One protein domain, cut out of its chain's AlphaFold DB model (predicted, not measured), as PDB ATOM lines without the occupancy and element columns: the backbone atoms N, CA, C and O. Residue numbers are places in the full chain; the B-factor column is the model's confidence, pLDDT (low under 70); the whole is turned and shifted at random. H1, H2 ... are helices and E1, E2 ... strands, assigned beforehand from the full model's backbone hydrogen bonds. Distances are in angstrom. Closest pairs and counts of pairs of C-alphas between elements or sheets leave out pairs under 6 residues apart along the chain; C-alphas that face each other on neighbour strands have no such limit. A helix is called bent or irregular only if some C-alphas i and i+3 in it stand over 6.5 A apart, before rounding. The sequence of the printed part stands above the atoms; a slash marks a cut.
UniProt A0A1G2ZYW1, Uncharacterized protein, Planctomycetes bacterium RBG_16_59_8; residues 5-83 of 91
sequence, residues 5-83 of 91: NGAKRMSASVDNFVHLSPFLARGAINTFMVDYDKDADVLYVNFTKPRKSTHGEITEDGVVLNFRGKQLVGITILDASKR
ATOM      1  N   ASN A   5      44.438  27.233 157.222       58.22
ATOM      2  CA  ASN A   5      44.323  28.205 158.316       58.22
ATOM      3  C   ASN A   5      42.875  28.606 158.650       58.22
ATOM      4  O   ASN A   5      42.625  29.078 159.758       58.22
ATOM      5  N   GLY A   6      41.922  28.417 157.728       59.19
ATOM      6  CA  GLY A   6      40.507  28.737 157.966       59.19
ATOM      7  C   GLY A   6      39.859  27.823 159.011       59.19
ATOM      8  O   GLY A   6      39.224  28.307 159.946       59.19
ATOM      9  N   ALA A   7      40.105  26.511 158.918       63.12
ATOM     10  CA  ALA A   7      39.552  25.517 159.842       63.12
ATOM     11  C   ALA A   7      40.048  25.707 161.288       63.12
ATOM     12  O   ALA A   7      39.256  25.663 162.225       63.12
ATOM     13  N   LYS A   8      41.340  26.016 161.473       60.94
ATOM     14  CA  LYS A   8      41.938  26.274 162.796       60.94
ATOM     15  C   LYS A   8      41.419  27.564 163.457       60.94
ATOM     16  O   LYS A   8      41.322  27.643 164.675       60.94
ATOM     17  N   ARG A   9      41.082  28.596 162.672       62.09
ATOM     18  CA  ARG A   9      40.452  29.830 163.190       62.09
ATOM     19  C   ARG A   9      38.994  29.611 163.595       62.09
ATOM     20  O   ARG A   9      38.550  30.178 164.594       62.09
ATOM     21  N   MET A  10      38.272  28.791 162.832       65.88
ATOM     22  CA  MET A  10      36.901  28.402 163.159       65.88
ATOM     23  C   MET A  10      36.862  27.603 164.466       65.88
ATOM     24  O   MET A  10      36.056  27.925 165.332       65.88
ATOM     25  N   SER A  11      37.787  26.650 164.661       71.56
ATOM     26  CA  SER A  11      37.866  25.878 165.909       71.56
ATOM     27  C   SER A  11      38.127  26.775 167.119       71.56
ATOM     28  O   SER A  11      37.378  26.714 168.080       71.56
ATOM     29  N   ALA A  12      39.082  27.709 167.032       71.38
ATOM     30  CA  ALA A  12      39.370  28.631 168.132       71.38
ATOM     31  C   ALA A  12      38.176  29.542 168.490       71.38
ATOM     32  O   ALA A  12      37.972  29.881 169.654       71.38
ATOM     33  N   SER A  13      37.375  29.945 167.498       76.50
ATOM     34  CA  SER A  13      36.168  30.753 167.733       76.50
ATOM     35  C   SER A  13      35.073  29.942 168.432       76.50
ATOM     36  O   SER A  13      34.397  30.462 169.318       76.50
ATOM     37  N   VAL A  14      34.939  28.663 168.069       83.25
ATOM     38  CA  VAL A  14      34.041  27.709 168.733       83.25
ATOM     39  C   VAL A  14      34.509  27.435 170.164       83.25
ATOM     40  O   VAL A  14      33.697  27.526 171.081       83.25
ATOM     41  N   ASP A  15      35.806  27.210 170.380       85.69
ATOM     42  CA  ASP A  15      36.390  26.967 171.707       85.69
ATOM     43  C   ASP A  15      36.140  28.150 172.655       85.69
ATOM     44  O   ASP A  15      35.710  27.967 173.794       85.69
ATOM     45  N   ASN A  16      36.313  29.384 172.167       85.00
ATOM     46  CA  ASN A  16      36.001  30.592 172.939       85.00
ATOM     47  C   ASN A  16      34.522  30.653 173.356       85.00
ATOM     48  O   ASN A  16      34.215  31.044 174.482       85.00
ATOM     49  N   PHE A  17      33.601  30.245 172.478       84.56
ATOM     50  CA  PHE A  17      32.173  30.174 172.802       84.56
ATOM     51  C   PHE A  17      31.860  29.069 173.818       84.56
ATOM     52  O   PHE A  17      31.092  29.295 174.753       84.56
ATOM     53  N   VAL A  18      32.486  27.897 173.684       88.19
ATOM     54  CA  VAL A  18      32.361  26.800 174.655       88.19
ATOM     55  C   VAL A  18      32.855  27.251 176.032       88.19
ATOM     56  O   VAL A  18      32.188  26.989 177.031       88.19
ATOM     57  N   HIS A  19      33.946  28.013 176.108       88.56
ATOM     58  CA  HIS A  19      34.445  28.566 177.370       88.56
ATOM     59  C   HIS A  19      33.501  29.592 178.021       88.56
ATOM     60  O   HIS A  19      33.489  29.711 179.247       88.56
ATOM     61  N   LEU A  20      32.676  30.300 177.242       84.00
ATOM     62  CA  LEU A  20      31.633  31.186 177.777       84.00
ATOM     63  C   LEU A  20      30.407  30.415 178.291       84.00
ATOM     64  O   LEU A  20      29.705  30.904 179.179       84.00
ATOM     65  N   SER A  21      30.155  29.205 177.780       85.50
ATOM     66  CA  SER A  21      28.950  28.424 178.093       85.50
ATOM     67  C   SER A  21      28.664  28.215 179.592       85.50
ATOM     68  O   SER A  21      27.525  28.473 179.985       85.50
ATOM     69  N   PRO A  22      29.621  27.855 180.479       85.06
ATOM     70  CA  PRO A  22      29.310  27.679 181.897       85.06
ATOM     71  C   PRO A  22      28.937  28.994 182.590       85.06
ATOM     72  O   PRO A  22      28.214  28.978 183.582       85.06
ATOM     73  N   PHE A  23      29.422  30.138 182.100       78.75
ATOM     74  CA  PHE A  23      29.035  31.442 182.633       78.75
ATOM     75  C   PHE A  23      27.600  31.794 182.229       78.75
ATOM     76  O   PHE A  23      26.804  32.184 183.080       78.75
ATOM     77  N   LEU A  24      27.255  31.578 180.956       79.06
ATOM     78  CA  LEU A  24      25.908  31.821 180.442       79.06
ATOM     79  C   LEU A  24      24.874  30.882 181.082       79.06
ATOM     80  O   LEU A  24      23.796  31.334 181.451       79.06
ATOM     81  N   ALA A  25      25.214  29.605 181.280       81.12
ATOM     82  CA  ALA A  25      24.311  28.596 181.837       81.12
ATOM     83  C   ALA A  25      24.003  28.774 183.336       81.12
ATOM     84  O   ALA A  25      23.000  28.256 183.817       81.12
ATOM     85  N   ARG A  26      24.861  29.479 184.089       78.81
ATOM     86  CA  ARG A  26      24.659  29.751 185.527       78.81
ATOM     87  C   ARG A  26      23.918  31.058 185.809       78.81
ATOM     88  O   ARG A  26      23.564  31.315 186.957       78.81
ATOM     89  N   GLY A  27      23.744  31.913 184.804       68.88
ATOM     90  CA  GLY A  27      23.090  33.206 184.972       68.88
ATOM     91  C   GLY A  27      21.571  33.083 185.094       68.88
ATOM     92  O   GLY A  27      20.962  32.187 184.525       68.88
ATOM     93  N   ALA A  28      20.938  34.052 185.758       66.81
ATOM     94  CA  ALA A  28      19.477  34.210 185.754       66.81
ATOM     95  C   ALA A  28      18.920  34.724 184.404       66.81
ATOM     96  O   ALA A  28      17.726  34.992 184.270       66.81
ATOM     97  N   ILE A  29      19.794  34.927 183.413       68.00
ATOM     98  CA  ILE A  29      19.454  35.437 182.090       68.00
ATOM     99  C   ILE A  29      19.343  34.249 181.139       68.00
ATOM    100  O   ILE A  29      20.340  33.640 180.771       68.00
ATOM    101  N   ASN A  30      18.120  33.959 180.707       71.50
ATOM    102  CA  ASN A  30      17.836  32.799 179.857       71.50
ATOM    103  C   ASN A  30      17.943  33.113 178.357       71.50
ATOM    104  O   ASN A  30      17.794  32.230 177.514       71.50
ATOM    105  N   THR A  31      18.132  34.380 177.982       78.00
ATOM    106  CA  THR A  31      18.240  34.796 176.580       78.00
ATOM    107  C   THR A  31      19.089  36.050 176.467       78.00
ATOM    108  O   THR A  31      18.829  37.046 177.138       78.00
ATOM    109  N   PHE A  32      20.060  36.017 175.559       84.06
ATOM    110  CA  PHE A  32      20.925  37.147 175.238       84.06
ATOM    111  C   PHE A  32      20.757  37.499 173.763       84.06
ATOM    112  O   PHE A  32      20.535  36.618 172.932       84.06
ATOM    113  N   MET A  33      20.878  38.779 173.422       87.50
ATOM    114  CA  MET A  33      20.967  39.223 172.032       87.50
ATOM    115  C   MET A  33      22.275  39.961 171.826       87.50
ATOM    116  O   MET A  33      22.543  40.929 172.535       87.50
ATOM    117  N   VAL A  34      23.058  39.495 170.859       91.06
ATOM    118  CA  VAL A  34      24.348  40.071 170.495       91.06
ATOM    119  C   VAL A  34      24.224  40.668 169.101       91.06
ATOM    120  O   VAL A  34      23.764  39.980 168.191       91.06
ATOM    121  N   ASP A  35      24.606  41.931 168.953       94.06
ATOM    122  CA  ASP A  35      24.591  42.648 167.679       94.06
ATOM    123  C   ASP A  35      25.896  43.430 167.522       94.06
ATOM    124  O   ASP A  35      26.311  44.122 168.453       94.06
ATOM    125  N   TYR A  36      26.567  43.279 166.381       95.94
ATOM    126  CA  TYR A  36      27.827  43.960 166.102       95.94
ATOM    127  C   TYR A  36      27.637  44.938 164.952       95.94
ATOM    128  O   TYR A  36      27.471  44.529 163.799       95.94
ATOM    129  N   ASP A  37      27.720  46.223 165.278       96.94
ATOM    130  CA  ASP A  37      27.739  47.301 164.305       96.94
ATOM    131  C   ASP A  37      29.176  47.493 163.809       96.94
ATOM    132  O   ASP A  37      30.066  47.942 164.539       96.94
ATOM    133  N   LYS A  38      29.407  47.100 162.554       96.25
ATOM    134  CA  LYS A  38      30.723  47.187 161.911       96.25
ATOM    135  C   LYS A  38      31.128  48.619 161.593       96.25
ATOM    136  O   LYS A  38      32.325  48.889 161.603       96.25
ATOM    137  N   ASP A  39      30.169  49.488 161.296       97.38
ATOM    138  CA  ASP A  39      30.445  50.864 160.888       97.38
ATOM    139  C   ASP A  39      30.846  51.699 162.108       97.38
ATOM    140  O   ASP A  39      31.740  52.541 162.022       97.38
ATOM    141  N   ALA A  40      30.244  51.407 163.266       96.81
ATOM    142  CA  ALA A  40      30.578  52.048 164.535       96.81
ATOM    143  C   ALA A  40      31.729  51.370 165.318       96.81
ATOM    144  O   ALA A  40      32.245  51.971 166.257       96.81
ATOM    145  N   ASP A  41      32.130  50.138 164.969       96.38
ATOM    146  CA  ASP A  41      33.014  49.274 165.782       96.38
ATOM    147  C   ASP A  41      32.473  49.063 167.214       96.38
ATOM    148  O   ASP A  41      33.179  49.203 168.220       96.38
ATOM    149  N   VAL A  42      31.176  48.738 167.308       96.75
ATOM    150  CA  VAL A  42      30.447  48.603 168.579       96.75
ATOM    151  C   VAL A  42      29.750  47.250 168.684       96.75
ATOM    152  O   VAL A  42      29.020  46.836 167.787       96.75
ATOM    153  N   LEU A  43      29.927  46.569 169.821       96.12
ATOM    154  CA  LEU A  43      29.218  45.329 170.153       96.12
ATOM    155  C   LEU A  43      28.161  45.581 171.232       96.12
ATOM    156  O   LEU A  43      28.485  45.932 172.366       96.12
ATOM    157  N   TYR A  44      26.901  45.334 170.899       94.56
ATOM    158  CA  TYR A  44      25.775  45.390 171.823       94.56
ATOM    159  C   TYR A  44      25.470  43.995 172.360       94.56
ATOM    160  O   TYR A  44      25.283  43.054 171.589       94.56
ATOM    161  N   VAL A  45      25.351  43.861 173.679       92.44
ATOM    162  CA  VAL A  45      24.885  42.634 174.333       92.44
ATOM    163  C   VAL A  45      23.706  42.978 175.232       92.44
ATOM    164  O   VAL A  45      23.846  43.717 176.199       92.44
ATOM    165  N   ASN A  46      22.531  42.437 174.929       90.75
ATOM    166  CA  ASN A  46      21.301  42.679 175.680       90.75
ATOM    167  C   ASN A  46      20.868  41.421 176.429       90.75
ATOM    168  O   ASN A  46      20.884  40.331 175.860       90.75
ATOM    169  N   PHE A  47      20.427  41.584 177.674       85.38
ATOM    170  CA  PHE A  47      20.095  40.488 178.591       85.38
ATOM    171  C   PHE A  47      18.590  40.270 178.782       85.38
ATOM    172  O   PHE A  47      18.174  39.296 179.399       85.38
ATOM    173  N   THR A  48      17.741  41.190 178.317       70.88
ATOM    174  CA  THR A  48      16.291  41.107 178.550       70.88
ATOM    175  C   THR A  48      15.486  41.621 177.357       70.88
ATOM    176  O   THR A  48      15.975  42.399 176.535       70.88
ATOM    177  N   LYS A  49      14.211  41.220 177.288       65.62
ATOM    178  CA  LYS A  49      13.169  41.967 176.573       65.62
ATOM    179  C   LYS A  49      12.259  42.641 177.614       65.62
ATOM    180  O   LYS A  49      11.926  41.988 178.601       65.62
ATOM    181  N   PRO A  50      11.828  43.901 177.415       64.56
ATOM    182  CA  PRO A  50      12.171  44.812 176.316       64.56
ATOM    183  C   PRO A  50      13.586  45.404 176.440       64.56
ATOM    184  O   PRO A  50      14.059  45.657 177.544       64.56
ATOM    185  N   ARG A  51      14.223  45.687 175.292       66.69
ATOM    186  CA  ARG A  51      15.619  46.169 175.164       66.69
ATOM    187  C   ARG A  51      15.867  47.604 175.668       66.69
ATOM    188  O   ARG A  51      16.927  48.165 175.422       66.69
ATOM    189  N   LYS A  52      14.882  48.248 176.296       77.50
ATOM    190  CA  LYS A  52      14.954  49.680 176.600       77.50
ATOM    191  C   LYS A  52      15.700  49.908 177.916       77.50
ATOM    192  O   LYS A  52      15.186  49.555 178.980       77.50
ATOM    193  N   SER A  53      16.887  50.502 177.832       88.12
ATOM    194  CA  SER A  53      17.559  51.124 178.972       88.12
ATOM    195  C   SER A  53      16.926  52.484 179.284       88.12
ATOM    196  O   SER A  53      16.282  53.105 178.436       88.12
ATOM    197  N   THR A  54      17.071  52.929 180.528       90.44
ATOM    198  CA  THR A  54      16.718  54.287 180.962       90.44
ATOM    199  C   THR A  54      17.940  55.193 181.018       90.44
ATOM    200  O   THR A  54      17.797  56.399 180.875       90.44
ATOM    201  N   HIS A  55      19.125  54.619 181.234       94.38
ATOM    202  CA  HIS A  55      20.404  55.324 181.262       94.38
ATOM    203  C   HIS A  55      21.558  54.338 181.044       94.38
ATOM    204  O   HIS A  55      21.352  53.117 181.060       94.38
ATOM    205  N   GLY A  56      22.760  54.875 180.839       93.94
ATOM    206  CA  GLY A  56      23.983  54.093 180.769       93.94
ATOM    207  C   GLY A  56      25.131  54.765 181.509       93.94
ATOM    208  O   GLY A  56      25.190  55.992 181.583       93.94
ATOM    209  N   GLU A  57      26.030  53.951 182.045       96.75
ATOM    210  CA  GLU A  57      27.245  54.391 182.730       96.75
ATOM    211  C   GLU A  57      28.463  53.925 181.934       96.75
ATOM    212  O   GLU A  57      28.575  52.743 181.609       96.75
ATOM    213  N   ILE A  58      29.361  54.847 181.585       96.00
ATOM    214  CA  ILE A  58      30.568  54.542 180.810       96.00
ATOM    215  C   ILE A  58      31.699  54.210 181.782       96.00
ATOM    216  O   ILE A  58      32.004  55.001 182.672       96.00
ATOM    217  N   THR A  59      32.330  53.052 181.607       95.06
ATOM    218  CA  THR A  59      33.534  52.673 182.352       95.06
ATOM    219  C   THR A  59      34.788  53.287 181.727       95.06
ATOM    220  O   THR A  59      34.802  53.625 180.542       95.06
ATOM    221  N   GLU A  60      35.879  53.370 182.494       91.44
ATOM    222  CA  GLU A  60      37.194  53.815 181.989       91.44
ATOM    223  C   GLU A  60      37.680  52.972 180.805       91.44
ATOM    224  O   GLU A  60      38.319  53.470 179.881       91.44
ATOM    225  N   ASP A  61      37.298  51.697 180.794       89.25
ATOM    226  CA  ASP A  61      37.619  50.774 179.722       89.25
ATOM    227  C   ASP A  61      36.706  50.940 178.502       89.25
ATOM    228  O   ASP A  61      36.774  50.104 177.617       89.25
ATOM    229  N   GLY A  62      35.833  51.945 178.397       91.00
ATOM    230  CA  GLY A  62      34.988  52.152 177.210       91.00
ATOM    231  C   GLY A  62      33.897  51.088 177.034       91.00
ATOM    232  O   GLY A  62      33.531  50.738 175.908       91.00
ATOM    233  N   VAL A  63      33.400  50.538 178.142       96.94
ATOM    234  CA  VAL A  63      32.189  49.713 178.170       96.94
ATOM    235  C   VAL A  63      31.067  50.555 178.759       96.94
ATOM    236  O   VAL A  63      31.221  51.130 179.828       96.94
ATOM    237  N   VAL A  64      29.929  50.624 178.077       97.12
ATOM    238  CA  VAL A  64      28.721  51.252 178.612       97.12
ATOM    239  C   VAL A  64      27.865  50.182 179.270       97.12
ATOM    240  O   VAL A  64      27.444  49.223 178.620       97.12
ATOM    241  N   LEU A  65      27.599  50.340 180.559       95.31
ATOM    242  CA  LEU A  65      26.658  49.526 181.313       95.31
ATOM    243  C   LEU A  65      25.255  50.096 181.108       95.31
ATOM    244  O   LEU A  65      24.992  51.228 181.497       95.31
ATOM    245  N   ASN A  66      24.355  49.337 180.482       94.44
ATOM    246  CA  ASN A  66      23.007  49.803 180.159       94.44
ATOM    247  C   ASN A  66      22.019  49.353 181.236       94.44
ATOM    248  O   ASN A  66      21.774  48.155 181.405       94.44
ATOM    249  N   PHE A  67      21.399  50.309 181.923       92.94
ATOM    250  CA  PHE A  67      20.520  50.050 183.060       92.94
ATOM    251  C   PHE A  67      19.073  50.458 182.787       92.94
ATOM    252  O   PHE A  67      18.798  51.439 182.096       92.94
ATOM    253  N   ARG A  68      18.129  49.737 183.397       91.44
ATOM    254  CA  ARG A  68      16.723  50.138 183.544       91.44
ATOM    255  C   ARG A  68      16.411  50.253 185.031       91.44
ATOM    256  O   ARG A  68      16.264  49.242 185.719       91.44
ATOM    257  N   GLY A  69      16.342  51.481 185.539       90.75
ATOM    258  CA  GLY A  69      16.392  51.699 186.987       90.75
ATOM    259  C   GLY A  69      17.676  51.088 187.555       90.75
ATOM    260  O   GLY A  69      18.748  51.361 187.045       90.75
ATOM    261  N   LYS A  70      17.588  50.203 188.549       90.38
ATOM    262  CA  LYS A  70      18.774  49.546 189.139       90.38
ATOM    263  C   LYS A  70      19.180  48.233 188.452       90.38
ATOM    264  O   LYS A  70      20.130  47.585 188.876       90.38
ATOM    265  N   GLN A  71      18.444  47.799 187.428       87.81
ATOM    266  CA  GLN A  71      18.681  46.524 186.755       87.81
ATOM    267  C   GLN A  71      19.634  46.712 185.572       87.81
ATOM    268  O   GLN A  71      19.315  47.466 184.654       87.81
ATOM    269  N   LEU A  72      20.752  45.982 185.547       89.44
ATOM    270  CA  LEU A  72      21.603  45.886 184.358       89.44
ATOM    271  C   LEU A  72      20.866  45.078 183.281       89.44
ATOM    272  O   LEU A  72      20.559  43.901 183.475       89.44
ATOM    273  N   VAL A  73      20.551  45.715 182.157       90.62
ATOM    274  CA  VAL A  73      19.775  45.115 181.056       90.62
ATOM    275  C   VAL A  73      20.608  44.847 179.806       90.62
ATOM    276  O   VAL A  73      20.139  44.142 178.910       90.62
ATOM    277  N   GLY A  74      21.840  45.350 179.753       92.06
ATOM    278  CA  GLY A  74      22.788  45.060 178.686       92.06
ATOM    279  C   GLY A  74      24.118  45.781 178.869       92.06
ATOM    280  O   GLY A  74      24.312  46.524 179.829       92.06
ATOM    281  N   ILE A  75      25.013  45.584 177.912       94.56
ATOM    282  CA  ILE A  75      26.285  46.291 177.793       94.56
ATOM    283  C   ILE A  75      26.514  46.707 176.338       94.56
ATOM    284  O   ILE A  75      26.081  46.020 175.411       94.56
ATOM    285  N   THR A  76      27.210  47.821 176.150       96.31
ATOM    286  CA  THR A  76      27.701  48.284 174.851       96.31
ATOM    287  C   THR A  76      29.213  48.383 174.930       96.31
ATOM    288  O   THR A  76      29.743  49.123 175.752       96.31
ATOM    289  N   ILE A  77      29.925  47.631 174.102       96.56
ATOM    290  CA  ILE A  77      31.386  47.620 174.086       96.56
ATOM    291  C   ILE A  77      31.844  48.463 172.903       96.56
ATOM    292  O   ILE A  77      31.605  48.092 171.755       96.56
ATOM    293  N   LEU A  78      32.501  49.582 173.200       95.62
ATOM    294  CA  LEU A  78      33.117  50.446 172.198       95.62
ATOM    295  C   LEU A  78      34.474  49.875 171.773       95.62
ATOM    296  O   LEU A  78      35.124  49.165 172.559       95.62
ATOM    297  N   ASP A  79      34.900  50.202 170.551       95.50
ATOM    298  CA  ASP A  79      36.141  49.705 169.948       95.50
ATOM    299  C   ASP A  79      36.234  48.169 170.033       95.50
ATOM    300  O   ASP A  79      37.257  47.595 170.437       95.50
ATOM    301  N   ALA A  80      35.121  47.483 169.753       94.56
ATOM    302  CA  ALA A  80      34.967  46.066 170.065       94.56
ATOM    303  C   ALA A  80      35.999  45.197 169.330       94.56
ATOM    304  O   ALA A  80      36.550  44.263 169.915       94.56
ATOM    305  N   SER A  81      36.351  45.553 168.094       93.56
ATOM    306  CA  SER A  81      37.379  44.880 167.296       93.56
ATOM    307  C   SER A  81      38.784  44.938 167.914       93.56
ATOM    308  O   SER A  81      39.647  44.111 167.599       93.56
ATOM    309  N   LYS A  82      39.033  45.897 168.815       91.69
ATOM    310  CA  LYS A  82      40.321  46.089 169.499       91.69
ATOM    311  C   LYS A  82      40.406  45.281 170.798       91.69
ATOM    312  O   LYS A  82      41.506  45.081 171.329       91.69
ATOM    313  N   ARG A  83      39.277  44.763 171.295       83.38
ATOM    314  CA  ARG A  83      39.204  43.913 172.491       83.38
ATOM    315  C   ARG A  83      39.835  42.555 172.192       83.38
ATOM    316  O   ARG A  83      39.447  41.864 171.261       83.38
TER     317      ARG A  83
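AT A GLANCE: This is residues 5 to 83 of the 91 residues of an uncharacterized protein of Planctomycetes bacterium RBG_16_59_8 (UniProt A0A1G2ZYW1). What shape do these atoms make? The body is one twisted sheet of five strands, E1 to E5, and the long helix H1 sticks out from it as an arm, residues 5 to 23 standing free. What is printed? The printed part has 79 residues, with H1 followed by E1 to E5, a mixed class; the sheet runs E1, E2, E5, E4, E3, all antiparallel. How spread out is it? It is only just loose, close to compact, with a radius of gyration of the C-alphas of 14.3 A, and spans 46 by 30 by 21 A.

IN THESE COORDINATES: Where is the helix? H1, residues 5 to 26, begins at C-alpha 5 (44.323, 28.205, 158.316) and is 33.6 A long. It is only just irregular, C-alphas 19 and 22 being 6.9 A apart, with a kink of 28 degrees near residue 20. Where are the strands? E1 is residues 33 to 37, 13.1 A; E2 42 to 46, 13.0 A; E3 55 to 58, 10.2 A; E4 63 to 68, 16.4 A. E5, residues 71 to 78, 20.9 A, ends at C-alpha 78 (33.117, 50.446, 172.198).

HOW THE PARTS SIT: Where does H1 stand? It is not on the sheet, with 0 pairs of C-alphas within 10 A; 16 of its 18 O i to N i+4 pairs are within hydrogen-bond range. How do the strands pair? Hairpin E1 and E2 has N 35 and O 44 at 2.9 A, and antiparallel E2 and E5 have N 45 and O 75 at 2.9 A. Hairpin E4 and E5 has N 64 and O 76 at 2.8 A, and hairpin E3 and E4 has N 65 and O 57 at 2.8 A. What do they form? E3, E4 and E5 are a meander, each strand the antiparallel neighbour of the one before; with E2, the antiparallel neighbour of E5, they make a Greek key, four strands in a row.

THE WHOLE: How far does it reach? The C-alphas of Asn 5 and Gly 69, the two farthest apart, are 46.4 A apart. Is it continuous? The printed part has no cut, and no link is long. Where is confidence low? Residues 5 to 10, 27 to 29 and 49 to 51 have pLDDT under 70.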